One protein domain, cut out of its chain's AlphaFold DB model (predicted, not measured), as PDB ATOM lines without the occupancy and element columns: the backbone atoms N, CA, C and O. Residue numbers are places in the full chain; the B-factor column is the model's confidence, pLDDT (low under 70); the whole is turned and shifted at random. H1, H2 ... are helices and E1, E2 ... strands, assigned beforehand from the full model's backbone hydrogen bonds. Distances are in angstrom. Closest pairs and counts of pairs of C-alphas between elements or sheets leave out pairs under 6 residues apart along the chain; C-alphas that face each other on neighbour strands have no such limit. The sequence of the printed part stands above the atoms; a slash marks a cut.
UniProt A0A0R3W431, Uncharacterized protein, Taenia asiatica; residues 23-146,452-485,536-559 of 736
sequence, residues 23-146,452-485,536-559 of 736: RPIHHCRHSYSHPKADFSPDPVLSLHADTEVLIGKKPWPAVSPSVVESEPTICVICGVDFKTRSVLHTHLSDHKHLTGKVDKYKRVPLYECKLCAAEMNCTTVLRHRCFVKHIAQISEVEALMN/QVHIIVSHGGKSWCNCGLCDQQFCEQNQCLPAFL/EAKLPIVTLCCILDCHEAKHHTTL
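AT A GLANCE: This is residues 23 to 146, 452 to 485 and 536 to 559 of the 736 residues of an uncharacterized protein of Taenia asiatica (UniProt A0A0R3W431). Short helix H3 lies near the middle, with the long helix H4 crossing it on one side and H5 on the other, and the long helix H6 follows beyond H5. A small antiparallel sheet of three strands, E1, E2 and E3, continues from the end of H3, with the short helix H1 over E1, while two long stretches with no named element, residues 23 to 50 and residues 460 to 485, reach outward, their C-alphas lying 14 to 34 A and 7 to 31 A from the mean of all C-alphas. The printed part has 182 residues, with six named helices and three named strands in the order H1 H2 H3 E1 E2 E3 H4 H5 H6; the class is mostly helix, though only 80 residues are in named elements. The whole is compact, with a radius of gyration of the C-alphas of 17.8 A, and spans 56 by 52 by 33 A.

HOW THE PARTS SIT: H1, residues 51 to 54, is on the sheet of E1, residues 95 to 102, E2, residues 109 to 113, and E3, residues 119 to 121; it lies over E1 at a height over the sheet of 8.5 A. H2, residues 65 to 70, touches no helix and is not on the sheet. H3, residues 85 to 94, only grazes the sheet with residues 91 to 94. The strands form a meander, each the antiparallel neighbour of the one before, and E1 bends by 90 degrees at residue 99. In the hairpin of E1 and E2, N 96 and O 112 are within hydrogen-bond range at 2.8 A; in that of E2 and E3, N 111 and O 120 are at 2.8 A. H4, residues 129 to 146, touches H3 with residues 131 to 139 alone, opposite ways at a steep tilt of 48 degrees; their closest C-alphas, of Ser 86 and Ile 135, are 5.5 A apart. H5, residues 452 to 459, touches H3 the same way at a steep tilt of 45 degrees, the closest C-alphas being those of Leu 92 and Ile 456, 5.2 A. H6, residues 541 to 558, touches H5 with residues 552 to 556 alone, opposite ways at 37 degrees, only just a steep tilt; the closest C-alphas, of Val 453 and His 556, are 6.1 A apart. H3 and H6 are apart. In H3, H4, H5 and H6 every O i to N i+4 pair is within hydrogen-bond range; H2 has 1 of 2, and H1 is too short for such a pair.

IN THESE COORDINATES: H1 begins at C-alpha 51 (88.987, 119.757, 143.131) and measures 5.1 A, H2 9.0 A and H3 14.2 A. E1 measures 14.8 A, E2 13.3 A and E3 7.3 A. H4 measures 26.4 A, H5 10.2 A and H6 25.9 A, ending at C-alpha 558 (89.399, 129.729, 158.402).

THE WHOLE: The C-alphas of Arg 23 and Phe 484 are the two farthest apart, 56.9 A. Residues 147 to 451 and 486 to 535 are not printed; the C-alpha gaps are 22.1 A and 10.8 A. The link from H2 to H3 is long. Mean pLDDT of the printed part is 79.1, with residues 30 to 40, 474 to 485 and 536 to 547 among those under 70.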
ATOM      1  N   ARG A  23     113.564 160.703 134.269       64.44
ATOM      2  CA  ARG A  23     113.853 159.301 134.584       64.44
ATOM      3  C   ARG A  23     112.595 158.646 135.169       64.44
ATOM      4  O   ARG A  23     112.024 159.213 136.103       64.44
ATOM      5  N   PRO A  24     112.168 157.473 134.668       70.81
ATOM      6  CA  PRO A  24     111.015 156.775 135.222       70.81
ATOM      7  C   PRO A  24     111.215 156.469 136.709       70.81
ATOM      8  O   PRO A  24     112.274 155.984 137.109       70.81
ATOM      9  N   ILE A  25     110.194 156.736 137.526       80.81
ATOM     10  CA  ILE A  25     110.304 156.643 138.990       80.81
ATOM     11  C   ILE A  25     110.275 155.174 139.467       80.81
ATOM     12  O   ILE A  25     110.860 154.855 140.497       80.81
ATOM     13  N   HIS A  26     109.653 154.269 138.694       83.19
ATOM     14  CA  HIS A  26     109.692 152.803 138.844       83.19
ATOM     15  C   HIS A  26     109.577 152.308 140.296       83.19
ATOM     16  O   HIS A  26     110.419 151.561 140.795       83.19
ATOM     17  N   HIS A  27     108.515 152.726 140.982       83.00
ATOM     18  CA  HIS A  27     108.308 152.426 142.396       83.00
ATOM     19  C   HIS A  27     108.034 150.965 142.729       83.00
ATOM     20  O   HIS A  27     108.434 150.494 143.797       83.00
ATOM     21  N   CYS A  28     107.308 150.260 141.870       82.38
ATOM     22  CA  CYS A  28     106.928 148.884 142.127       82.38
ATOM     23  C   CYS A  28     108.068 147.946 141.729       82.38
ATOM     24  O   CYS A  28     108.729 148.133 140.704       82.38
ATOM     25  N   ARG A  29     108.275 146.887 142.513       76.38
ATOM     26  CA  ARG A  29     108.906 145.669 142.004       76.38
ATOM     27  C   ARG A  29     108.120 145.213 140.777       76.38
ATOM     28  O   ARG A  29     106.894 145.316 140.759       76.38
ATOM     29  N   HIS A  30     108.824 144.721 139.762       56.78
ATOM     30  CA  HIS A  30     108.153 144.078 138.641       56.78
ATOM     31  C   HIS A  30     107.556 142.762 139.147       56.78
ATOM     32  O   HIS A  30     108.270 141.768 139.271       56.78
ATOM     33  N   SER A  31     106.251 142.767 139.412       54.56
ATOM     34  CA  SER A  31     105.434 141.583 139.170       54.56
ATOM     35  C   SER A  31     105.539 141.219 137.681       54.56
ATOM     36  O   SER A  31     105.999 142.024 136.863       54.56
ATOM     37  N   TYR A  32     105.182 139.986 137.318       45.69
ATOM     38  CA  TYR A  32     105.437 139.435 135.982       45.69
ATOM     39  C   TYR A  32     104.640 140.182 134.893       45.69
ATOM     40  O   TYR A  32     103.517 139.827 134.537       45.69
ATOM     41  N   SER A  33     105.219 141.262 134.370       40.28
ATOM     42  CA  SER A  33     104.595 142.142 133.388       40.28
ATOM     43  C   SER A  33     104.830 141.591 131.988       40.28
ATOM     44  O   SER A  33     105.867 141.852 131.372       40.28
ATOM     45  N   HIS A  34     103.868 140.814 131.492       37.94
ATOM     46  CA  HIS A  34     103.894 140.314 130.121       37.94
ATOM     47  C   HIS A  34     103.884 141.501 129.131       37.94
ATOM     48  O   HIS A  34     103.110 142.444 129.329       37.94
ATOM     49  N   PRO A  35     104.727 141.509 128.080       33.56
ATOM     50  CA  PRO A  35     104.718 142.584 127.092       33.56
ATOM     51  C   PRO A  35     103.348 142.692 126.406       33.56
ATOM     52  O   PRO A  35     102.706 141.683 126.119       33.56
ATOM     53  N   LYS A  36     102.912 143.933 126.146       40.91
ATOM     54  CA  LYS A  36     101.617 144.250 125.524       40.91
ATOM     55  C   LYS A  36     101.493 143.611 124.134       40.91
ATOM     56  O   LYS A  36     102.093 144.113 123.188       40.91
ATOM     57  N   ALA A  37     100.673 142.568 124.021       31.55
ATOM     58  CA  ALA A  37     100.159 142.035 122.760       31.55
ATOM     59  C   ALA A  37      98.911 141.167 123.024       31.55
ATOM     60  O   ALA A  37      99.068 140.010 123.393       31.55
ATOM     61  N   ASP A  38      97.718 141.761 122.881       40.56
ATOM     62  CA  ASP A  38      96.342 141.253 122.624       40.56
ATOM     63  C   ASP A  38      95.804 139.896 123.143       40.56
ATOM     64  O   ASP A  38      94.607 139.641 123.020       40.56
ATOM     65  N   PHE A  39      96.600 139.046 123.784       48.19
ATOM     66  CA  PHE A  39      96.187 137.771 124.361       48.19
ATOM     67  C   PHE A  39      96.833 137.596 125.736       48.19
ATOM     68  O   PHE A  39      97.857 136.930 125.889       48.19
ATOM     69  N   SER A  40      96.214 138.167 126.773       57.09
ATOM     70  CA  SER A  40      96.423 137.654 128.129       57.09
ATOM     71  C   SER A  40      96.027 136.167 128.136       57.09
ATOM     72  O   SER A  40      94.893 135.875 127.745       57.09
ATOM     73  N   PRO A  41      96.907 135.237 128.542       72.69
ATOM     74  CA  PRO A  41      96.594 133.813 128.499       72.69
ATOM     75  C   PRO A  41      95.333 133.507 129.318       72.69
ATOM     76  O   PRO A  41      95.156 134.056 130.407       72.69
ATOM     77  N   ASP A  42      94.457 132.654 128.775       81.44
ATOM     78  CA  ASP A  42      93.183 132.312 129.418       81.44
ATOM     79  C   ASP A  42      93.419 131.797 130.857       81.44
ATOM     80  O   ASP A  42      94.381 131.052 131.084       81.44
ATOM     81  N   PRO A  43      92.564 132.146 131.840       87.88
ATOM     82  CA  PRO A  43      92.708 131.658 133.204       87.88
ATOM     83  C   PRO A  43      92.533 130.139 133.258       87.88
ATOM     84  O   PRO A  43      91.537 129.593 132.773       87.88
ATOM     85  N   VAL A  44      93.492 129.451 133.875       90.38
ATOM     86  CA  VAL A  44      93.529 127.981 133.942       90.38
ATOM     87  C   VAL A  44      93.422 127.540 135.394       90.38
ATOM     88  O   VAL A  44      93.972 128.185 136.284       90.38
ATOM     89  N   LEU A  45      92.728 126.432 135.651       90.50
ATOM     90  CA  LEU A  45      92.752 125.806 136.969       90.50
ATOM     91  C   LEU A  45      94.179 125.322 137.279       90.50
ATOM     92  O   LEU A  45      94.758 124.582 136.484       90.50
ATOM     93  N   SER A  46      94.752 125.756 138.403       91.62
ATOM     94  CA  SER A  46      96.103 125.355 138.801       91.62
ATOM     95  C   SER A  46      96.161 123.867 139.149       91.62
ATOM     96  O   SER A  46      95.208 123.295 139.678       91.62
ATOM     97  N   LEU A  47      97.326 123.255 138.923       90.50
ATOM     98  CA  LEU A  47      97.639 121.899 139.384       90.50
ATOM     99  C   LEU A  47      97.631 121.787 140.920       90.50
ATOM    100  O   LEU A  47      97.509 120.689 141.454       90.50
ATOM    101  N   HIS A  48      97.732 122.918 141.626       91.19
ATOM    102  CA  HIS A  48      97.654 123.003 143.084       91.19
ATOM    103  C   HIS A  48      96.219 123.093 143.634       91.19
ATOM    104  O   HIS A  48      96.049 123.129 144.850       91.19
ATOM    105  N   ALA A  49      95.194 123.146 142.773       90.50
ATOM    106  CA  ALA A  49      93.802 123.304 143.186       90.50
ATOM    107  C   ALA A  49      93.160 121.976 143.631       90.50
ATOM    108  O   ALA A  49      93.019 121.041 142.841       90.50
ATOM    109  N   ASP A  50      92.689 121.912 144.877       89.12
ATOM    110  CA  ASP A  50      91.905 120.790 145.394       89.12
ATOM    111  C   ASP A  50      90.491 120.796 144.792       89.12
ATOM    112  O   ASP A  50      89.611 121.580 145.160       89.12
ATOM    113  N   THR A  51      90.262 119.889 143.845       84.94
ATOM    114  CA  THR A  51      88.987 119.757 143.131       84.94
ATOM    115  C   THR A  51      87.825 119.335 144.030       84.94
ATOM    116  O   THR A  51      86.684 119.674 143.714       84.94
ATOM    117  N   GLU A  52      88.081 118.681 145.171       85.81
ATOM    118  CA  GLU A  52      87.037 118.294 146.130       85.81
ATOM    119  C   GLU A  52      86.465 119.520 146.867       85.81
ATOM    120  O   GLU A  52      85.308 119.500 147.296       85.81
ATOM    121  N   VAL A  53      87.234 120.613 146.965       84.19
ATOM    122  CA  VAL A  53      86.759 121.909 147.479       84.19
ATOM    123  C   VAL A  53      85.835 122.589 146.462       84.19
ATOM    124  O   VAL A  53      84.762 123.072 146.818       84.19
ATOM    125  N   LEU A  54      86.195 122.567 145.172       81.31
ATOM    126  CA  LEU A  54      85.418 123.213 144.099       81.31
ATOM    127  C   LEU A  54      84.005 122.627 143.963       81.31
ATOM    128  O   LEU A  54      83.038 123.363 143.770       81.31
ATOM    129  N   ILE A  55      83.884 121.305 144.115       83.00
ATOM    130  CA  ILE A  55      82.600 120.586 144.119       83.00
ATOM    131  C   ILE A  55      81.923 120.553 145.502       83.00
ATOM    132  O   ILE A  55      80.924 119.861 145.677       83.00
ATOM    133  N   GLY A  56      82.438 121.304 146.483       79.88
ATOM    134  CA  GLY A  56      81.791 121.540 147.777       79.88
ATOM    135  C   GLY A  56      81.841 120.381 148.780       79.88
ATOM    136  O   GLY A  56      81.105 120.416 149.763       79.88
ATOM    137  N   LYS A  57      82.684 119.361 148.569       83.12
ATOM    138  CA  LYS A  57      82.862 118.248 149.525       83.12
ATOM    139  C   LYS A  57      83.843 118.577 150.651       83.12
ATOM    140  O   LYS A  57      83.757 117.990 151.726       83.12
ATOM    141  N   LYS A  58      84.797 119.474 150.395       81.50
ATOM    142  CA  LYS A  58      85.751 120.001 151.380       81.50
ATOM    143  C   LYS A  58      85.548 121.508 151.565       81.50
ATOM    144  O   LYS A  58      85.131 122.179 150.620       81.50
ATOM    145  N   PRO A  59      85.863 122.062 152.747       77.62
ATOM    146  CA  PRO A  59      85.897 123.505 152.944       77.62
ATOM    147  C   PRO A  59      87.080 124.162 152.217       77.62
ATOM    148  O   PRO A  59      88.103 123.527 151.973       77.62
ATOM    149  N   TRP A  60      86.945 125.459 151.932       78.81
ATOM    150  CA  TRP A  60      88.019 126.331 151.437       78.81
ATOM    151  C   TRP A  60      89.201 126.426 152.428       78.81
ATOM    152  O   TRP A  60      88.988 126.242 153.632       78.81
ATOM    153  N   PRO A  61      90.422 126.778 151.967       88.81
ATOM    154  CA  PRO A  61      90.807 127.152 150.593       88.81
ATOM    155  C   PRO A  61      90.992 125.962 149.641       88.81
ATOM    156  O   PRO A  61      91.260 124.854 150.091       88.81
ATOM    157  N   ALA A  62      90.917 126.189 148.321       89.25
ATOM    158  CA  ALA A  62      91.295 125.151 147.348       89.25
ATOM    159  C   ALA A  62      92.808 125.104 147.079       89.25
ATOM    160  O   ALA A  62      93.275 124.158 146.459       89.25
ATOM    161  N   VAL A  63      93.575 126.104 147.522       91.56
ATOM    162  CA  VAL A  63      95.038 126.168 147.368       91.56
ATOM    163  C   VAL A  63      95.664 126.541 148.710       91.56
ATOM    164  O   VAL A  63      95.136 127.390 149.428       91.56
ATOM    165  N   SER A  64      96.784 125.915 149.081       89.38
ATOM    166  CA  SER A  64      97.439 126.220 150.356       89.38
ATOM    167  C   SER A  64      97.999 127.652 150.369       89.38
ATOM    168  O   SER A  64      98.530 128.107 149.352       89.38
ATOM    169  N   PRO A  65      97.979 128.363 151.516       88.81
ATOM    170  CA  PRO A  65      98.546 129.711 151.613       88.81
ATOM    171  C   PRO A  65     100.008 129.794 151.150       88.81
ATOM    172  O   PRO A  65     100.404 130.779 150.541       88.81
ATOM    173  N   SER A  66     100.795 128.731 151.358       89.69
ATOM    174  CA  SER A  66     102.183 128.633 150.888       89.69
ATOM    175  C   SER A  66     102.339 128.752 149.368       89.69
ATOM    176  O   SER A  66     103.277 129.401 148.921       89.69
ATOM    177  N   VAL A  67     101.426 128.167 148.582       92.75
ATOM    178  CA  VAL A  67     101.444 128.274 147.113       92.75
ATOM    179  C   VAL A  67     101.038 129.682 146.680       92.75
ATOM    180  O   VAL A  67     101.608 130.217 145.739       92.75
ATOM    181  N   VAL A  68     100.113 130.323 147.398       92.12
ATOM    182  CA  VAL A  68      99.663 131.697 147.109       92.12
ATOM    183  C   VAL A  68     100.773 132.734 147.322       92.12
ATOM    184  O   VAL A  68     100.826 133.724 146.598       92.12
ATOM    185  N   GLU A  69     101.687 132.518 148.274       91.81
ATOM    186  CA  GLU A  69     102.854 133.399 148.448       91.81
ATOM    187  C   GLU A  69     103.917 133.222 147.343       91.81
ATOM    188  O   GLU A  69     104.663 134.163 147.079       91.81
ATOM    189  N   SER A  70     104.000 132.052 146.688       90.69
ATOM    190  CA  SER A  70     104.914 131.812 145.553       90.69
ATOM    191  C   SER A  70     104.298 132.106 144.182       90.69
ATOM    192  O   SER A  70     105.009 132.509 143.264       90.69
ATOM    193  N   GLU A  71     102.988 131.913 144.036       92.88
ATOM    194  CA  GLU A  71     102.220 132.063 142.795       92.88
ATOM    195  C   GLU A  71     101.069 133.067 143.026       92.88
ATOM    196  O   GLU A  71      99.898 132.684 143.127       92.88
ATOM    197  N   PRO A  72     101.378 134.377 143.132       92.75
ATOM    198  CA  PRO A  72     100.445 135.391 143.627       92.75
ATOM    199  C   PRO A  72      99.241 135.655 142.715       92.75
ATOM    200  O   PRO A  72      98.322 136.361 143.120       92.75
ATOM    201  N   THR A  73      99.226 135.105 141.497       94.12
ATOM    202  CA  THR A  73      98.132 135.208 140.516       94.12
ATOM    203  C   THR A  73      97.063 134.122 140.668       94.12
ATOM    204  O   THR A  73      96.035 134.177 139.986       94.12
ATOM    205  N   ILE A  74      97.267 133.156 141.571       94.88
ATOM    206  CA  ILE A  74      96.297 132.103 141.879       94.88
ATOM    207  C   ILE A  74      95.286 132.586 142.912       94.88
ATOM    208  O   ILE A  74      95.645 133.015 144.006       94.88
ATOM    209  N   CYS A  75      94.000 132.449 142.597       94.69
ATOM    210  CA  CYS A  75      92.924 132.705 143.546       94.69
ATOM    211  C   CYS A  75      92.895 131.635 144.646       94.69
ATOM    212  O   CYS A  75      92.624 130.469 144.368       94.69
ATOM    213  N   VAL A  76      93.083 132.035 145.905       93.12
ATOM    214  CA  VAL A  76      93.093 131.108 147.049       93.12
ATOM    215  C   VAL A  76      91.749 130.418 147.308       93.12
ATOM    216  O   VAL A  76      91.704 129.317 147.859       93.12
ATOM    217  N   ILE A  77      90.649 131.041 146.870       90.62
ATOM    218  CA  ILE A  77      89.344 130.384 146.824       90.62
ATOM    219  C   ILE A  77      89.383 129.340 145.705       90.62
ATOM    220  O   ILE A  77      89.634 128.179 145.986       90.62
ATOM    221  N   CYS A  78      89.181 129.714 144.439       91.25
ATOM    222  CA  CYS A  78      88.893 128.737 143.379       91.25
ATOM    223  C   CYS A  78      90.093 128.029 142.726       91.25
ATOM    224  O   CYS A  78      89.886 127.244 141.802       91.25
ATOM    225  N   GLY A  79      91.326 128.320 143.136       92.38
ATOM    226  CA  GLY A  79      92.543 127.715 142.591       92.38
ATOM    227  C   GLY A  79      92.822 128.005 141.114       92.38
ATOM    228  O   GLY A  79      93.687 127.370 140.517       92.38
ATOM    229  N   VAL A  80      92.103 128.947 140.501       93.62
ATOM    230  CA  VAL A  80      92.366 129.398 139.131       93.62
ATOM    231  C   VAL A  80      93.522 130.391 139.134       93.62
ATOM    232  O   VAL A  80      93.514 131.359 139.897       93.62
ATOM    233  N   ASP A  81      94.497 130.141 138.266       94.38
ATOM    234  CA  ASP A  81      95.578 131.060 137.935       94.38
ATOM    235  C   ASP A  81      95.097 132.058 136.877       94.38
ATOM    236  O   ASP A  81      94.838 131.695 135.725       94.38
ATOM    237  N   PHE A  82      95.002 133.322 137.281       92.44
ATOM    238  CA  PHE A  82      94.579 134.436 136.434       92.44
ATOM    239  C   PHE A  82      95.733 135.104 135.673       92.44
ATOM    240  O   PHE A  82      95.513 136.113 135.000       92.44
ATOM    241  N   LYS A  83      96.951 134.545 135.753       89.25
ATOM    242  CA  LYS A  83      98.157 134.896 134.975       89.25
ATOM    243  C   LYS A  83      98.742 136.288 135.219       89.25
ATOM    244  O   LYS A  83      99.915 136.511 134.943       89.25
ATOM    245  N   THR A  84      97.954 137.223 135.739       89.25
ATOM    246  CA  THR A  84      98.366 138.585 136.087       89.25
ATOM    247  C   THR A  84      97.647 139.055 137.350       89.25
ATOM    248  O   THR A  84      96.509 138.663 137.630       89.25
ATOM    249  N   ARG A  85      98.312 139.931 138.111       90.06
ATOM    250  CA  ARG A  85      97.793 140.491 139.364       90.06
ATOM    251  C   ARG A  85      96.476 141.246 139.163       90.06
ATOM    252  O   ARG A  85      95.551 141.043 139.940       90.06
ATOM    253  N   SER A  86      96.367 142.098 138.142       90.56
ATOM    254  CA  SER A  86      95.178 142.939 137.928       90.56
ATOM    255  C   SER A  86      93.922 142.125 137.594       90.56
ATOM    256  O   SER A  86      92.836 142.444 138.084       90.56
ATOM    257  N   VAL A  87      94.072 141.027 136.844       92.88
ATOM    258  CA  VAL A  87      92.988 140.073 136.555       92.88
ATOM    259  C   VAL A  87      92.552 139.333 137.823       92.88
ATOM    260  O   VAL A  87      91.353 139.270 138.096       92.88
ATOM    261  N   LEU A  88      93.491 138.851 138.648       94.44
ATOM    262  CA  LEU A  88      93.145 138.261 139.947       94.44
ATOM    263  C   LEU A  88      92.455 139.280 140.868       94.44
ATOM    264  O   LEU A  88      91.421 138.970 141.452       94.44
ATOM    265  N   HIS A  89      93.008 140.485 141.005       93.81
ATOM    266  CA  HIS A  89      92.484 141.532 141.885       93.81
ATOM    267  C   HIS A  89      91.017 141.824 141.560       93.81
ATOM    268  O   HIS A  89      90.149 141.738 142.426       93.81
ATOM    269  N   THR A  90      90.736 142.054 140.276       93.06
ATOM    270  CA  THR A  90      89.377 142.273 139.773       93.06
ATOM    271  C   THR A  90      88.469 141.069 140.042       93.06
ATOM    272  O   THR A  90      87.293 141.240 140.348       93.06
ATOM    273  N   HIS A  91      88.993 139.839 139.966       94.31
ATOM    274  CA  HIS A  91      88.206 138.625 140.213       94.31
ATOM    275  C   HIS A  91      87.769 138.521 141.675       94.31
ATOM    276  O   HIS A  91      86.620 138.187 141.953       94.31
ATOM    277  N   LEU A  92      88.662 138.859 142.603       93.88
ATOM    278  CA  LEU A  92      88.374 138.859 144.035       93.88
ATOM    279  C   LEU A  92      87.370 139.964 144.427       93.88
ATOM    280  O   LEU A  92      86.484 139.705 145.248       93.88
ATOM    281  N   SER A  93      87.461 141.157 143.821       91.69
ATOM    282  CA  SER A  93      86.496 142.248 144.041       91.69
ATOM    283  C   SER A  93      85.133 141.931 143.403       91.69
ATOM    284  O   SER A  93      84.127 141.810 144.106       91.69
ATOM    285  N   ASP A  94      85.074 141.722 142.086       90.94
ATOM    286  CA  ASP A  94      83.819 141.806 141.320       90.94
ATOM    287  C   ASP A  94      83.014 140.497 141.261       90.94
ATOM    288  O   ASP A  94      81.814 140.532 140.960       90.94
ATOM    289  N   HIS A  95      83.623 139.341 141.551       90.75
ATOM    290  CA  HIS A  95      82.962 138.037 141.433       90.75
ATOM    291  C   HIS A  95      82.666 137.380 142.783       90.75
ATOM    292  O   HIS A  95      83.447 137.431 143.735       90.75
ATOM    293  N   LYS A  96      81.492 136.750 142.876       89.81
ATOM    294  CA  LYS A  96      81.113 135.856 143.971       89.81
ATOM    295  C   LYS A  96      81.293 134.418 143.503       89.81
ATOM    296  O   LYS A  96      80.794 134.036 142.448       89.81
ATOM    297  N   HIS A  97      82.009 133.620 144.284       89.19
ATOM    298  CA  HIS A  97      82.217 132.207 143.992       89.19
ATOM    299  C   HIS A  97      80.934 131.413 144.260       89.19
ATOM    300  O   HIS A  97      80.378 131.487 145.357       89.19
ATOM    301  N   LEU A  98      80.469 130.638 143.277       86.88
ATOM    302  CA  LEU A  98      79.279 129.800 143.414       86.88
ATOM    303  C   LEU A  98      79.684 128.412 143.928       86.88
ATOM    304  O   LEU A  98      79.800 127.456 143.166       86.88
ATOM    305  N   THR A  99      79.944 128.319 145.235       76.31
ATOM    306  CA  THR A  99      80.409 127.097 145.919       76.31
ATOM    307  C   THR A  99      79.592 125.860 145.530       76.31
ATOM    308  O   THR A  99      78.363 125.883 145.579       76.31
ATOM    309  N   GLY A 100      80.270 124.775 145.142       77.69
ATOM    310  CA  GLY A 100      79.636 123.521 144.722       77.69
ATOM    311  C   GLY A 100      79.035 123.531 143.309       77.69
ATOM    312  O   GLY A 100      78.710 122.464 142.789       77.69
ATOM    313  N   LYS A 101      78.920 124.692 142.644       84.94
ATOM    314  CA  LYS A 101      78.558 124.775 141.223       84.94
ATOM    315  C   LYS A 101      79.820 124.781 140.354       84.94
ATOM    316  O   LYS A 101      80.631 125.705 140.399       84.94
ATOM    317  N   VAL A 102      79.931 123.778 139.485       86.12
ATOM    318  CA  VAL A 102      80.937 123.716 138.415       86.12
ATOM    319  C   VAL A 102      80.268 123.669 137.043       86.12
ATOM    320  O   VAL A 102      79.142 123.188 136.896       86.12
ATOM    321  N   ASP A 103      80.972 124.159 136.028       86.38
ATOM    322  CA  ASP A 103      80.563 124.058 134.631       86.38
ATOM    323  C   ASP A 103      80.413 122.582 134.228       86.38
ATOM    324  O   ASP A 103      81.355 121.793 134.352       86.38
ATOM    325  N   LYS A 104      79.229 122.203 133.733       77.94
ATOM    326  CA  LYS A 104      78.884 120.804 133.421       77.94
ATOM    327  C   LYS A 104      79.791 120.171 132.362       77.94
ATOM    328  O   LYS A 104      79.978 118.958 132.385       77.94
ATOM    329  N   TYR A 105      80.333 120.970 131.442       78.69
ATOM    330  CA  TYR A 105      81.144 120.491 130.322       78.69
ATOM    331  C   TYR A 105      82.636 120.592 130.629       78.69
ATOM    332  O   TYR A 105      83.388 119.652 130.380       78.69
ATOM    333  N   LYS A 106      83.066 121.727 131.189       78.75
ATOM    334  CA  LYS A 106      84.481 122.043 131.420       78.75
ATOM    335  C   LYS A 106      84.991 121.655 132.811       78.75
ATOM    336  O   LYS A 106      86.198 121.676 133.019       78.75
ATOM    337  N   ARG A 107      84.105 121.305 133.757       80.94
ATOM    338  CA  ARG A 107      84.422 120.962 135.162       80.94
ATOM    339  C   ARG A 107      85.230 122.036 135.910       80.94
ATOM    340  O   ARG A 107      86.003 121.729 136.810       80.94
ATOM    341  N   VAL A 108      85.032 123.300 135.540       85.62
ATOM    342  CA  VAL A 108      85.670 124.472 136.160       85.62
ATOM    343  C   VAL A 108      84.693 125.201 137.089       85.62
ATOM    344  O   VAL A 108      83.483 125.105 136.873       85.62
ATOM    345  N   PRO A 109      85.173 125.931 138.110       87.69
ATOM    346  CA  PRO A 109      84.319 126.698 139.018       87.69
ATOM    347  C   PRO A 109      83.467 127.751 138.291       87.69
ATOM    348  O   PRO A 109      83.907 128.364 137.312       87.69
ATOM    349  N   LEU A 110      82.250 127.960 138.805       90.69
ATOM    350  CA  LEU A 110      81.333 129.017 138.377       90.69
ATOM    351  C   LEU A 110      81.350 130.205 139.350       90.69
ATOM    352  O   LEU A 110      81.581 130.064 140.555       90.69
ATOM    353  N   TYR A 111      81.068 131.385 138.808       91.81
ATOM    354  CA  TYR A 111      81.049 132.656 139.520       91.81
ATOM    355  C   TYR A 111      79.848 133.502 139.089       91.81
ATOM    356  O   TYR A 111      79.403 133.411 137.950       91.81
ATOM    357  N   GLU A 112      79.376 134.372 139.975       92.00
ATOM    358  CA  GLU A 112      78.374 135.407 139.700       92.00
ATOM    359  C   GLU A 112      79.053 136.785 139.710       92.00
ATOM    360  O   GLU A 112      79.770 137.120 140.656       92.00
ATOM    361  N   CYS A 113      78.834 137.612 138.685       91.75
ATOM    362  CA  CYS A 113      79.282 139.007 138.709       91.75
ATOM    363  C   CYS A 113      78.380 139.862 139.595       91.75
ATOM    364  O   CYS A 113      77.219 140.101 139.272       91.75
ATOM    365  N   LYS A 114      78.943 140.416 140.672       87.50
ATOM    366  CA  LYS A 114      78.228 141.253 141.648       87.50
ATOM    367  C   LYS A 114      77.660 142.540 141.035       87.50
ATOM    368  O   LYS A 114      76.741 143.122 141.599       87.50
ATOM    369  N   LEU A 115      78.200 142.975 139.891       87.69
ATOM    370  CA  LEU A 115      77.816 144.207 139.195       87.69
ATOM    371  C   LEU A 115      76.638 144.032 138.220       87.69
ATOM    372  O   LEU A 115      75.982 145.017 137.896       87.69
ATOM    373  N   CYS A 116      76.373 142.815 137.726       91.38
ATOM    374  CA  CYS A 116      75.315 142.574 136.730       91.38
ATOM    375  C   CYS A 116      74.587 141.219 136.857       91.38
ATOM    376  O   CYS A 116      73.848 140.849 135.950       91.38
ATOM    377  N   ALA A 117      74.839 140.460 137.928       91.00
ATOM    378  CA  ALA A 117      74.295 139.128 138.226       91.00
ATOM    379  C   ALA A 117      74.522 138.035 137.153       91.00
ATOM    380  O   ALA A 117      73.890 136.982 137.193       91.00
ATOM    381  N   ALA A 118      75.429 138.242 136.192       91.69
ATOM    382  CA  ALA A 118      75.726 137.233 135.172       91.69
ATOM    383  C   ALA A 118      76.534 136.067 135.770       91.69
ATOM    384  O   ALA A 118      77.573 136.303 136.391       91.69
ATOM    385  N   GLU A 119      76.093 134.824 135.542       92.56
ATOM    386  CA  GLU A 119      76.898 133.628 135.822       92.56
ATOM    387  C   GLU A 119      77.972 133.432 134.731       92.56
ATOM    388  O   GLU A 119      77.713 133.614 133.539       92.56
ATOM    389  N   MET A 120      79.192 133.059 135.128       91.69
ATOM    390  CA  MET A 120      80.324 132.815 134.226       91.69
ATOM    391  C   MET A 120      81.337 131.830 134.819       91.69
ATOM    392  O   MET A 120      81.358 131.588 136.020       91.69
ATOM    393  N   ASN A 121      82.209 131.278 133.974       90.75
ATOM    394  CA  ASN A 121      83.337 130.432 134.376       90.75
ATOM    395  C   ASN A 121      84.689 131.076 134.001       90.75
ATOM    396  O   ASN A 121      84.734 132.058 133.249       90.75
ATOM    397  N   CYS A 122      85.799 130.486 134.458       85.88
ATOM    398  CA  CYS A 122      87.158 130.991 134.212       85.88
ATOM    399  C   CYS A 122      87.524 131.172 132.725       85.88
ATOM    400  O   CYS A 122      88.297 132.064 132.400       85.88
ATOM    401  N   THR A 123      86.919 130.414 131.805       84.75
ATOM    402  CA  THR A 123      87.169 130.535 130.351       84.75
ATOM    403  C   THR A 123      86.350 131.636 129.666       84.75
ATOM    404  O   THR A 123      86.561 131.943 128.495       84.75
ATOM    405  N   THR A 124      85.380 132.213 130.377       87.88
ATOM    406  CA  THR A 124      84.499 133.286 129.878       87.88
ATOM    407  C   THR A 124      84.714 134.616 130.595       87.88
ATOM    408  O   THR A 124      84.355 135.660 130.054       87.88
ATOM    409  N   VAL A 125      85.339 134.592 131.776       87.75
ATOM    410  CA  VAL A 125      85.515 135.753 132.658       87.75
ATOM    411  C   VAL A 125      86.246 136.914 131.966       87.75
ATOM    412  O   VAL A 125      85.750 138.036 131.991       87.75
ATOM    413  N   LEU A 126      87.327 136.648 131.213       87.81
ATOM    414  CA  LEU A 126      88.068 137.660 130.434       87.81
ATOM    415  C   LEU A 126      87.243 138.343 129.329       87.81
ATOM    416  O   LEU A 126      87.652 139.378 128.818       87.81
ATOM    417  N   ARG A 127      86.088 137.788 128.948       88.44
ATOM    418  CA  ARG A 127      85.184 138.373 127.939       88.44
ATOM    419  C   ARG A 127      84.053 139.178 128.582       88.44
ATOM    420  O   ARG A 127      83.248 139.784 127.878       88.44
ATOM    421  N   HIS A 128      83.968 139.185 129.912       89.56
ATOM    422  CA  HIS A 128      82.909 139.867 130.632       89.56
ATOM    423  C   HIS A 128      83.165 141.382 130.717       89.56
ATOM    424  O   HIS A 128      84.196 141.834 131.210       89.56
ATOM    425  N   ARG A 129      82.201 142.197 130.262       89.38
ATOM    426  CA  ARG A 129      82.376 143.653 130.101       89.38
ATOM    427  C   ARG A 129      82.748 144.385 131.396       89.38
ATOM    428  O   ARG A 129      83.582 145.288 131.345       89.38
ATOM    429  N   CYS A 130      82.144 144.031 132.533       88.12
ATOM    430  CA  CYS A 130      82.471 144.668 133.813       88.12
ATOM    431  C   CYS A 130      83.913 144.342 134.236       88.12
ATOM    432  O   CYS A 130      84.655 145.242 134.622       88.12
ATOM    433  N   PHE A 131      84.320 143.086 134.036       90.25
ATOM    434  CA  PHE A 131      85.646 142.572 134.364       90.25
ATOM    435  C   PHE A 131      86.746 143.268 133.556       90.25
ATOM    436  O   PHE A 131      87.660 143.850 134.131       90.25
ATOM    437  N   VAL A 132      86.615 143.308 132.223       89.69
ATOM    438  CA  VAL A 132      87.589 143.969 131.331       89.69
ATOM    439  C   VAL A 132      87.773 145.446 131.691       89.69
ATOM    440  O   VAL A 132      88.901 145.937 131.738       89.69
ATOM    441  N   LYS A 133      86.676 146.157 131.991       89.81
ATOM    442  CA  LYS A 133      86.738 147.568 132.392       89.81
ATOM    443  C   LYS A 133      87.539 147.755 133.684       89.81
ATOM    444  O   LYS A 133      88.328 148.692 133.771       89.81
ATOM    445  N   HIS A 134      87.329 146.901 134.680       89.75
ATOM    446  CA  HIS A 134      87.979 147.049 135.977       89.75
ATOM    447  C   HIS A 134      89.448 146.563 135.946       89.75
ATOM    448  O   HIS A 134      90.314 147.237 136.504       89.75
ATOM    449  N   ILE A 135      89.784 145.534 135.155       90.62
ATOM    450  CA  ILE A 135      91.184 145.148 134.869       90.62
ATOM    451  C   ILE A 135      91.987 146.333 134.320       90.62
ATOM    452  O   ILE A 135      93.110 146.578 134.773       90.62
ATOM    453  N   ALA A 136      91.419 147.072 133.359       90.31
ATOM    454  CA  ALA A 136      92.061 148.254 132.792       90.31
ATOM    455  C   ALA A 136      92.336 149.310 133.875       90.31
ATOM    456  O   ALA A 136      93.472 149.754 134.004       90.31
ATOM    457  N   GLN A 137      91.349 149.616 134.726       89.88
ATOM    458  CA  GLN A 137      91.500 150.575 135.831       89.88
ATOM    459  C   GLN A 137      92.615 150.186 136.818       89.88
ATOM    460  O   GLN A 137      93.442 151.028 137.165       89.88
ATOM    461  N   ILE A 138      92.679 148.921 137.254       90.44
ATOM    462  CA  ILE A 138      93.740 148.460 138.167       90.44
ATOM    463  C   ILE A 138      95.118 148.555 137.490       90.44
ATOM    464  O   ILE A 138      96.074 149.042 138.093       90.44
ATOM    465  N   SER A 139      95.212 148.162 136.217       89.69
ATOM    466  CA  SER A 139      96.467 148.195 135.451       89.69
ATOM    467  C   SER A 139      96.947 149.630 135.165       89.69
ATOM    468  O   SER A 139      98.146 149.907 135.185       89.69
ATOM    469  N   GLU A 140      96.023 150.569 134.940       90.88
ATOM    470  CA  GLU A 140      96.311 152.002 134.796       90.88
ATOM    471  C   GLU A 140      96.836 152.610 136.103       90.88
ATOM    472  O   GLU A 140      97.803 153.373 136.071       90.88
ATOM    473  N   VAL A 141      96.266 152.236 137.255       90.94
ATOM    474  CA  VAL A 141      96.747 152.658 138.582       90.94
ATOM    475  C   VAL A 141      98.181 152.176 138.837       90.94
ATOM    476  O   VAL A 141      99.020 152.969 139.269       90.94
ATOM    477  N   GLU A 142      98.498 150.917 138.521       89.25
ATOM    478  CA  GLU A 142      99.863 150.372 138.622       89.25
ATOM    479  C   GLU A 142     100.860 151.122 137.719       89.25
ATOM    480  O   GLU A 142     101.965 151.477 138.145       89.25
ATOM    481  N   ALA A 143     100.475 151.398 136.469       89.31
ATOM    482  CA  ALA A 143     101.303 152.141 135.524       89.31
ATOM    483  C   ALA A 143     101.533 153.591 135.983       89.31
ATOM    484  O   ALA A 143     102.665 154.083 135.943       89.31
ATOM    485  N   LEU A 144     100.486 154.255 136.483       90.06
ATOM    486  CA  LEU A 144     100.557 155.606 137.032       90.06
ATOM    487  C   LEU A 144     101.496 155.653 138.245       90.06
ATOM    488  O   LEU A 144     102.389 156.499 138.293       90.06
ATOM    489  N   MET A 145     101.381 154.702 139.178       91.06
ATOM    490  CA  MET A 145     102.268 154.633 140.346       91.06
ATOM    491  C   MET A 145     103.751 154.494 139.971       91.06
ATOM    492  O   MET A 145     104.618 155.088 140.614       91.06
ATOM    493  N   ASN A 146     104.055 153.756 138.901       89.50
ATOM    494  CA  ASN A 146     105.414 153.631 138.373       89.50
ATOM    495  C   ASN A 146     105.917 154.886 137.638       89.50
ATOM    496  O   ASN A 146     107.127 155.106 137.583       89.50
ATOM    497  N   GLN A 452      94.651 138.836 149.459       95.12
ATOM    498  CA  GLN A 452      93.511 138.208 148.789       95.12
ATOM    499  C   GLN A 452      92.277 138.179 149.697       95.12
ATOM    500  O   GLN A 452      91.201 138.597 149.266       95.12
ATOM    501  N   VAL A 453      92.437 137.757 150.958       92.88
ATOM    502  CA  VAL A 453      91.359 137.763 151.964       92.88
ATOM    503  C   VAL A 453      90.781 139.170 152.134       92.88
ATOM    504  O   VAL A 453      89.560 139.323 152.089       92.88
ATOM    505  N   HIS A 454      91.633 140.195 152.238       94.06
ATOM    506  CA  HIS A 454      91.212 141.592 152.315       94.06
ATOM    507  C   HIS A 454      90.338 142.006 151.132       94.06
ATOM    508  O   HIS A 454      89.248 142.535 151.332       94.06
ATOM    509  N   ILE A 455      90.775 141.751 149.895       94.19
ATOM    510  CA  ILE A 455      90.016 142.149 148.701       94.19
ATOM    511  C   ILE A 455      88.629 141.487 148.710       94.19
ATOM    512  O   ILE A 455      87.617 142.176 148.556       94.19
ATOM    513  N   ILE A 456      88.557 140.182 148.993       91.44
ATOM    514  CA  ILE A 456      87.284 139.447 149.046       91.44
ATOM    515  C   ILE A 456      86.360 140.013 150.140       91.44
ATOM    516  O   ILE A 456      85.182 140.252 149.882       91.44
ATOM    517  N   VAL A 457      86.871 140.226 151.358       87.88
ATOM    518  CA  VAL A 457      86.078 140.649 152.528       87.88
ATOM    519  C   VAL A 457      85.679 142.124 152.448       87.88
ATOM    520  O   VAL A 457      84.518 142.459 152.697       87.88
ATOM    521  N   SER A 458      86.625 143.002 152.110       87.81
ATOM    522  CA  SER A 458      86.494 144.457 152.224       87.81
ATOM    523  C   SER A 458      86.047 145.157 150.942       87.81
ATOM    524  O   SER A 458      85.300 146.131 151.038       87.81
ATOM    525  N   HIS A 459      86.453 144.668 149.768       89.88
ATOM    526  CA  HIS A 459      86.094 145.262 148.472       89.88
ATOM    527  C   HIS A 459      85.031 144.459 147.720       89.88
ATOM    528  O   HIS A 459      84.272 145.031 146.940       89.88
ATOM    529  N   GLY A 460      84.914 143.161 148.013       86.75
ATOM    530  CA  GLY A 460      83.922 142.275 147.420       86.75
ATOM    531  C   GLY A 460      82.503 142.353 147.997       86.75
ATOM    532  O   GLY A 460      81.664 141.556 147.577       86.75
ATOM    533  N   GLY A 461      82.229 143.231 148.967       84.06
ATOM    534  CA  GLY A 461      80.893 143.436 149.540       84.06
ATOM    535  C   GLY A 461      79.977 144.271 148.636       84.06
ATOM    536  O   GLY A 461      80.446 145.053 147.815       84.06
ATOM    537  N   LYS A 462      78.650 144.149 148.803       81.44
ATOM    538  CA  LYS A 462      77.672 145.034 148.125       81.44
ATOM    539  C   LYS A 462      77.593 146.439 148.742       81.44
ATOM    540  O   LYS A 462      77.051 147.347 148.122       81.44
ATOM    541  N   SER A 463      78.111 146.607 149.956       81.94
ATOM    542  CA  SER A 463      78.111 147.846 150.736       81.94
ATOM    543  C   SER A 463      79.372 147.902 151.606       81.94
ATOM    544  O   SER A 463      80.026 146.879 151.838       81.94
ATOM    545  N   TRP A 464      79.672 149.071 152.176       79.44
ATOM    546  CA  TRP A 464      80.755 149.214 153.151       79.44
ATOM    547  C   TRP A 464      80.512 148.417 154.437       79.44
ATOM    548  O   TRP A 464      81.484 148.048 155.104       79.44
ATOM    549  N   CYS A 465      79.250 148.129 154.767       74.56
ATOM    550  CA  CYS A 465      78.841 147.456 155.992       74.56
ATOM    551  C   CYS A 465      78.612 145.940 155.841       74.56
ATOM    552  O   CYS A 465      78.228 145.318 156.825       74.56
ATOM    553  N   ASN A 466      78.893 145.321 154.685       80.81
ATOM    554  CA  ASN A 466      78.786 143.866 154.486       80.81
ATOM    555  C   ASN A 466      80.131 143.217 154.113       80.81
ATOM    556  O   ASN A 466      80.901 143.757 153.320       80.81
ATOM    557  N   CYS A 467      80.383 142.012 154.633       84.00
ATOM    558  CA  CYS A 467      81.490 141.154 154.212       84.00
ATOM    559  C   CYS A 467      81.244 140.574 152.813       84.00
ATOM    560  O   CYS A 467      80.237 139.904 152.596       84.00
ATOM    561  N   GLY A 468      82.188 140.732 151.882       84.88
ATOM    562  CA  GLY A 468      82.076 140.159 150.534       84.88
ATOM    563  C   GLY A 468      82.251 138.638 150.417       84.88
ATOM    564  O   GLY A 468      82.034 138.092 149.334       84.88
ATOM    565  N   LEU A 469      82.622 137.947 151.507       83.62
ATOM    566  CA  LEU A 469      82.765 136.485 151.552       83.62
ATOM    567  C   LEU A 469      81.546 135.781 152.167       83.62
ATOM    568  O   LEU A 469      81.048 134.812 151.597       83.62
ATOM    569  N   CYS A 470      81.071 136.241 153.329       81.69
ATOM    570  CA  CYS A 470      79.973 135.597 154.065       81.69
ATOM    571  C   CYS A 470      78.670 136.414 154.121       81.69
ATOM    572  O   CYS A 470      77.737 136.008 154.813       81.69
ATOM    573  N   ASP A 471      78.615 137.562 153.438       79.44
ATOM    574  CA  ASP A 471      77.512 138.540 153.438       79.44
ATOM    575  C   ASP A 471      77.139 139.109 154.831       79.44
ATOM    576  O   ASP A 471      76.222 139.927 154.938       79.44
ATOM    577  N   GLN A 472      77.865 138.746 155.904       75.44
ATOM    578  CA  GLN A 472      77.620 139.236 157.264       75.44
ATOM    579  C   GLN A 472      77.667 140.767 157.310       75.44
ATOM    580  O   GLN A 472      78.624 141.384 156.842       75.44
ATOM    581  N   GLN A 473      76.641 141.361 157.916       71.75
ATOM    582  CA  GLN A 473      76.559 142.794 158.158       71.75
ATOM    583  C   GLN A 473      77.316 143.178 159.440       71.75
ATOM    584  O   GLN A 473      77.177 142.526 160.475       71.75
ATOM    585  N   PHE A 474      78.104 144.249 159.368       63.03
ATOM    586  CA  PHE A 474      78.873 144.824 160.473       63.03
ATOM    587  C   PHE A 474      78.071 145.876 161.259       63.03
ATOM    588  O   PHE A 474      78.241 146.001 162.469       63.03
ATOM    589  N   CYS A 475      77.216 146.646 160.575       58.59
ATOM    590  CA  CYS A 475      76.394 147.739 161.122       58.59
ATOM    591  C   CYS A 475      75.300 148.173 160.124       58.59
ATOM    592  O   CYS A 475      75.307 147.743 158.967       58.59
ATOM    593  N   GLU A 476      74.358 149.013 160.556       54.34
ATOM    594  CA  GLU A 476      73.366 149.626 159.664       54.34
ATOM    595  C   GLU A 476      73.993 150.606 158.671       54.34
ATOM    596  O   GLU A 476      75.001 151.257 158.947       54.34
ATOM    597  N   GLN A 477      73.324 150.787 157.529       51.38
ATOM    598  CA  GLN A 477      73.705 151.796 156.540       51.38
ATOM    599  C   GLN A 477      73.535 153.238 157.075       51.38
ATOM    600  O   GLN A 477      74.242 154.139 156.632       51.38
ATOM    601  N   ASN A 478      72.687 153.440 158.094       47.31
ATOM    602  CA  ASN A 478      72.373 154.742 158.703       47.31
ATOM    603  C   ASN A 478      73.234 155.101 159.944       47.31
ATOM    604  O   ASN A 478      72.897 156.018 160.687       47.31
ATOM    605  N   GLN A 479      74.371 154.425 160.162       53.91
ATOM    606  CA  GLN A 479      75.352 154.705 161.239       53.91
ATOM    607  C   GLN A 479      74.904 154.472 162.697       53.91
ATOM    608  O   GLN A 479      75.565 154.949 163.625       53.91
ATOM    609  N   CYS A 480      73.870 153.667 162.922       38.62
ATOM    610  CA  CYS A 480      73.662 152.992 164.204       38.62
ATOM    611  C   CYS A 480      74.132 151.522 164.126       38.62
ATOM    612  O   CYS A 480      74.666 151.055 163.112       38.62
ATOM    613  N   LEU A 481      74.022 150.808 165.248       33.31
ATOM    614  CA  LEU A 481      74.272 149.361 165.351       33.31
ATOM    615  C   LEU A 481      73.423 148.554 164.324       33.31
ATOM    616  O   LEU A 481      72.530 149.137 163.738       33.31
ATOM    617  N   PRO A 482      73.682 147.253 164.058       31.77
ATOM    618  CA  PRO A 482      72.981 146.460 163.023       31.77
ATOM    619  C   PRO A 482      71.437 146.502 163.036       31.77
ATOM    620  O   PRO A 482      70.865 146.644 164.110       31.77
ATOM    621  N   ALA A 483      70.817 146.246 161.861       31.58
ATOM    622  CA  ALA A 483      69.455 146.596 161.361       31.58
ATOM    623  C   ALA A 483      68.203 146.204 162.178       31.58
ATOM    624  O   ALA A 483      67.081 146.198 161.678       31.58
ATOM    625  N   PHE A 484      68.411 145.812 163.419       35.78
ATOM    626  CA  PHE A 484      67.450 145.316 164.386       35.78
ATOM    627  C   PHE A 484      67.661 145.986 165.758       35.78
ATOM    628  O   PHE A 484      67.018 145.584 166.724       35.78
ATOM    629  N   LEU A 485      68.557 146.985 165.856       29.84
ATOM    630  CA  LEU A 485      68.860 147.753 167.071       29.84
ATOM    631  C   LEU A 485      68.057 149.058 167.192       29.84
ATOM    632  O   LEU A 485      67.883 149.545 168.309       29.84
ATOM    633  N   GLU A 536      70.765 158.927 169.269       30.64
ATOM    634  CA  GLU A 536      71.458 158.122 168.244       30.64
ATOM    635  C   GLU A 536      72.831 157.648 168.759       30.64
ATOM    636  O   GLU A 536      73.828 158.378 168.725       30.64
ATOM    637  N   ALA A 537      72.900 156.403 169.231       29.55
ATOM    638  CA  ALA A 537      74.142 155.771 169.666       29.55
ATOM    639  C   ALA A 537      75.000 155.327 168.462       29.55
ATOM    640  O   ALA A 537      74.909 154.190 167.993       29.55
ATOM    641  N   LYS A 538      75.871 156.222 167.981       44.56
ATOM    642  CA  LYS A 538      76.838 155.928 166.906       44.56
ATOM    643  C   LYS A 538      78.085 155.245 167.469       44.56
ATOM    644  O   LYS A 538      78.685 155.735 168.427       44.56
ATOM    645  N   LEU A 539      78.494 154.125 166.872       46.88
ATOM    646  CA  LEU A 539      79.736 153.437 167.246       46.88
ATOM    647  C   LEU A 539      80.967 154.290 166.876       46.88
ATOM    648  O   LEU A 539      81.001 154.849 165.778       46.88
ATOM    649  N   PRO A 540      82.009 154.364 167.729       56.25
ATOM    650  CA  PRO A 540      83.269 155.007 167.365       56.25
ATOM    651  C   PRO A 540      83.912 154.339 166.143       56.25
ATOM    652  O   PRO A 540      83.948 153.111 166.043       56.25
ATOM    653  N   ILE A 541      84.483 155.135 165.238       63.84
ATOM    654  CA  ILE A 541      85.072 154.628 163.988       63.84
ATOM    655  C   ILE A 541      86.268 153.702 164.252       63.84
ATOM    656  O   ILE A 541      86.395 152.675 163.588       63.84
ATOM    657  N   VAL A 542      87.081 153.980 165.279       60.06
ATOM    658  CA  VAL A 542      88.129 153.054 165.752       60.06
ATOM    659  C   VAL A 542      87.543 151.675 166.094       60.06
ATOM    660  O   VAL A 542      88.096 150.658 165.688       60.06
ATOM    661  N   THR A 543      86.388 151.617 166.770       58.75
ATOM    662  CA  THR A 543      85.703 150.355 167.098       58.75
ATOM    663  C   THR A 543      85.194 149.641 165.846       58.75
ATOM    664  O   THR A 543      85.350 148.427 165.742       58.75
ATOM    665  N   LEU A 544      84.636 150.375 164.875       63.19
ATOM    666  CA  LEU A 544      84.210 149.806 163.590       63.19
ATOM    667  C   LEU A 544      85.393 149.240 162.790       63.19
ATOM    668  O   LEU A 544      85.271 148.154 162.226       63.19
ATOM    669  N   CYS A 545      86.548 149.912 162.795       67.19
ATOM    670  CA  CYS A 545      87.778 149.389 162.192       67.19
ATOM    671  C   CYS A 545      88.222 148.094 162.882       67.19
ATOM    672  O   CYS A 545      88.379 147.083 162.210       67.19
ATOM    673  N   CYS A 546      88.290 148.064 164.218       64.56
ATOM    674  CA  CYS A 546      88.638 146.839 164.946       64.56
ATOM    675  C   CYS A 546      87.659 145.676 164.686       64.56
ATOM    676  O   CYS A 546      88.080 144.521 164.689       64.56
ATOM    677  N   ILE A 547      86.366 145.945 164.459       66.12
ATOM    678  CA  ILE A 547      85.389 144.913 164.065       66.12
ATOM    679  C   ILE A 547      85.721 144.354 162.675       66.12
ATOM    680  O   ILE A 547      85.716 143.134 162.502       66.12
ATOM    681  N   LEU A 548      86.035 145.223 161.705       72.94
ATOM    682  CA  LEU A 548      86.456 144.821 160.359       72.94
ATOM    683  C   LEU A 548      87.754 144.002 160.402       72.94
ATOM    684  O   LEU A 548      87.781 142.899 159.863       72.94
ATOM    685  N   ASP A 549      88.777 144.486 161.108       72.38
ATOM    686  CA  ASP A 549      90.085 143.833 161.228       72.38
ATOM    687  C   ASP A 549      89.966 142.448 161.891       72.38
ATOM    688  O   ASP A 549      90.506 141.460 161.393       72.38
ATOM    689  N   CYS A 550      89.192 142.335 162.980       71.81
ATOM    690  CA  CYS A 550      88.912 141.053 163.635       71.81
ATOM    691  C   CYS A 550      88.148 140.081 162.720       71.81
ATOM    692  O   CYS A 550      88.405 138.875 162.734       71.81
ATOM    693  N   HIS A 551      87.200 140.583 161.927       77.62
ATOM    694  CA  HIS A 551      86.429 139.760 160.997       77.62
ATOM    695  C   HIS A 551      87.283 139.279 159.812       77.62
ATOM    696  O   HIS A 551      87.212 138.110 159.429       77.62
ATOM    697  N   GLU A 552      88.143 140.144 159.275       82.06
ATOM    698  CA  GLU A 552      89.113 139.796 158.238       82.06
ATOM    699  C   GLU A 552      90.137 138.775 158.757       82.06
ATOM    700  O   GLU A 552      90.364 137.753 158.111       82.06
ATOM    701  N   ALA A 553      90.661 138.960 159.975       77.56
ATOM    702  CA  ALA A 553      91.556 138.005 160.632       77.56
ATOM    703  C   ALA A 553      90.910 136.618 160.836       77.56
ATOM    704  O   ALA A 553      91.574 135.591 160.672       77.56
ATOM    705  N   LYS A 554      89.605 136.567 161.131       76.88
ATOM    706  CA  LYS A 554      88.831 135.319 161.246       76.88
ATOM    707  C   LYS A 554      88.667 134.605 159.899       76.88
ATOM    708  O   LYS A 554      88.776 133.379 159.827       76.88
ATOM    709  N   HIS A 555      88.432 135.352 158.820       82.75
ATOM    710  CA  HIS A 555      88.415 134.782 157.473       82.75
ATOM    711  C   HIS A 555      89.814 134.383 156.993       82.75
ATOM    712  O   HIS A 555      89.943 133.374 156.312       82.75
ATOM    713  N   HIS A 556      90.868 135.074 157.420       82.56
ATOM    714  CA  HIS A 556      92.247 134.663 157.170       82.56
ATOM    715  C   HIS A 556      92.585 133.315 157.832       82.56
ATOM    716  O   HIS A 556      93.250 132.488 157.213       82.56
ATOM    717  N   THR A 557      92.118 133.044 159.058       77.62
ATOM    718  CA  THR A 557      92.400 131.758 159.731       77.62
ATOM    719  C   THR A 557      91.555 130.586 159.239       77.62
ATOM    720  O   THR A 557      92.012 129.452 159.346       77.62
ATOM    721  N   THR A 558      90.343 130.822 158.722       69.62
ATOM    722  CA  THR A 558      89.399 129.729 158.402       69.62
ATOM    723  C   THR A 558      88.943 129.650 156.947       69.62
ATOM    724  O   THR A 558      88.497 128.581 156.544       69.62
ATOM    725  N   LEU A 559      89.000 130.750 156.182       70.75
ATOM    726  CA  LEU A 559      88.489 130.973 154.808       70.75
ATOM    727  C   LEU A 559      87.073 130.467 154.461       70.75
ATOM    728  O   LEU A 559      86.586 130.639 153.345       70.75
TER     729      LEU A 559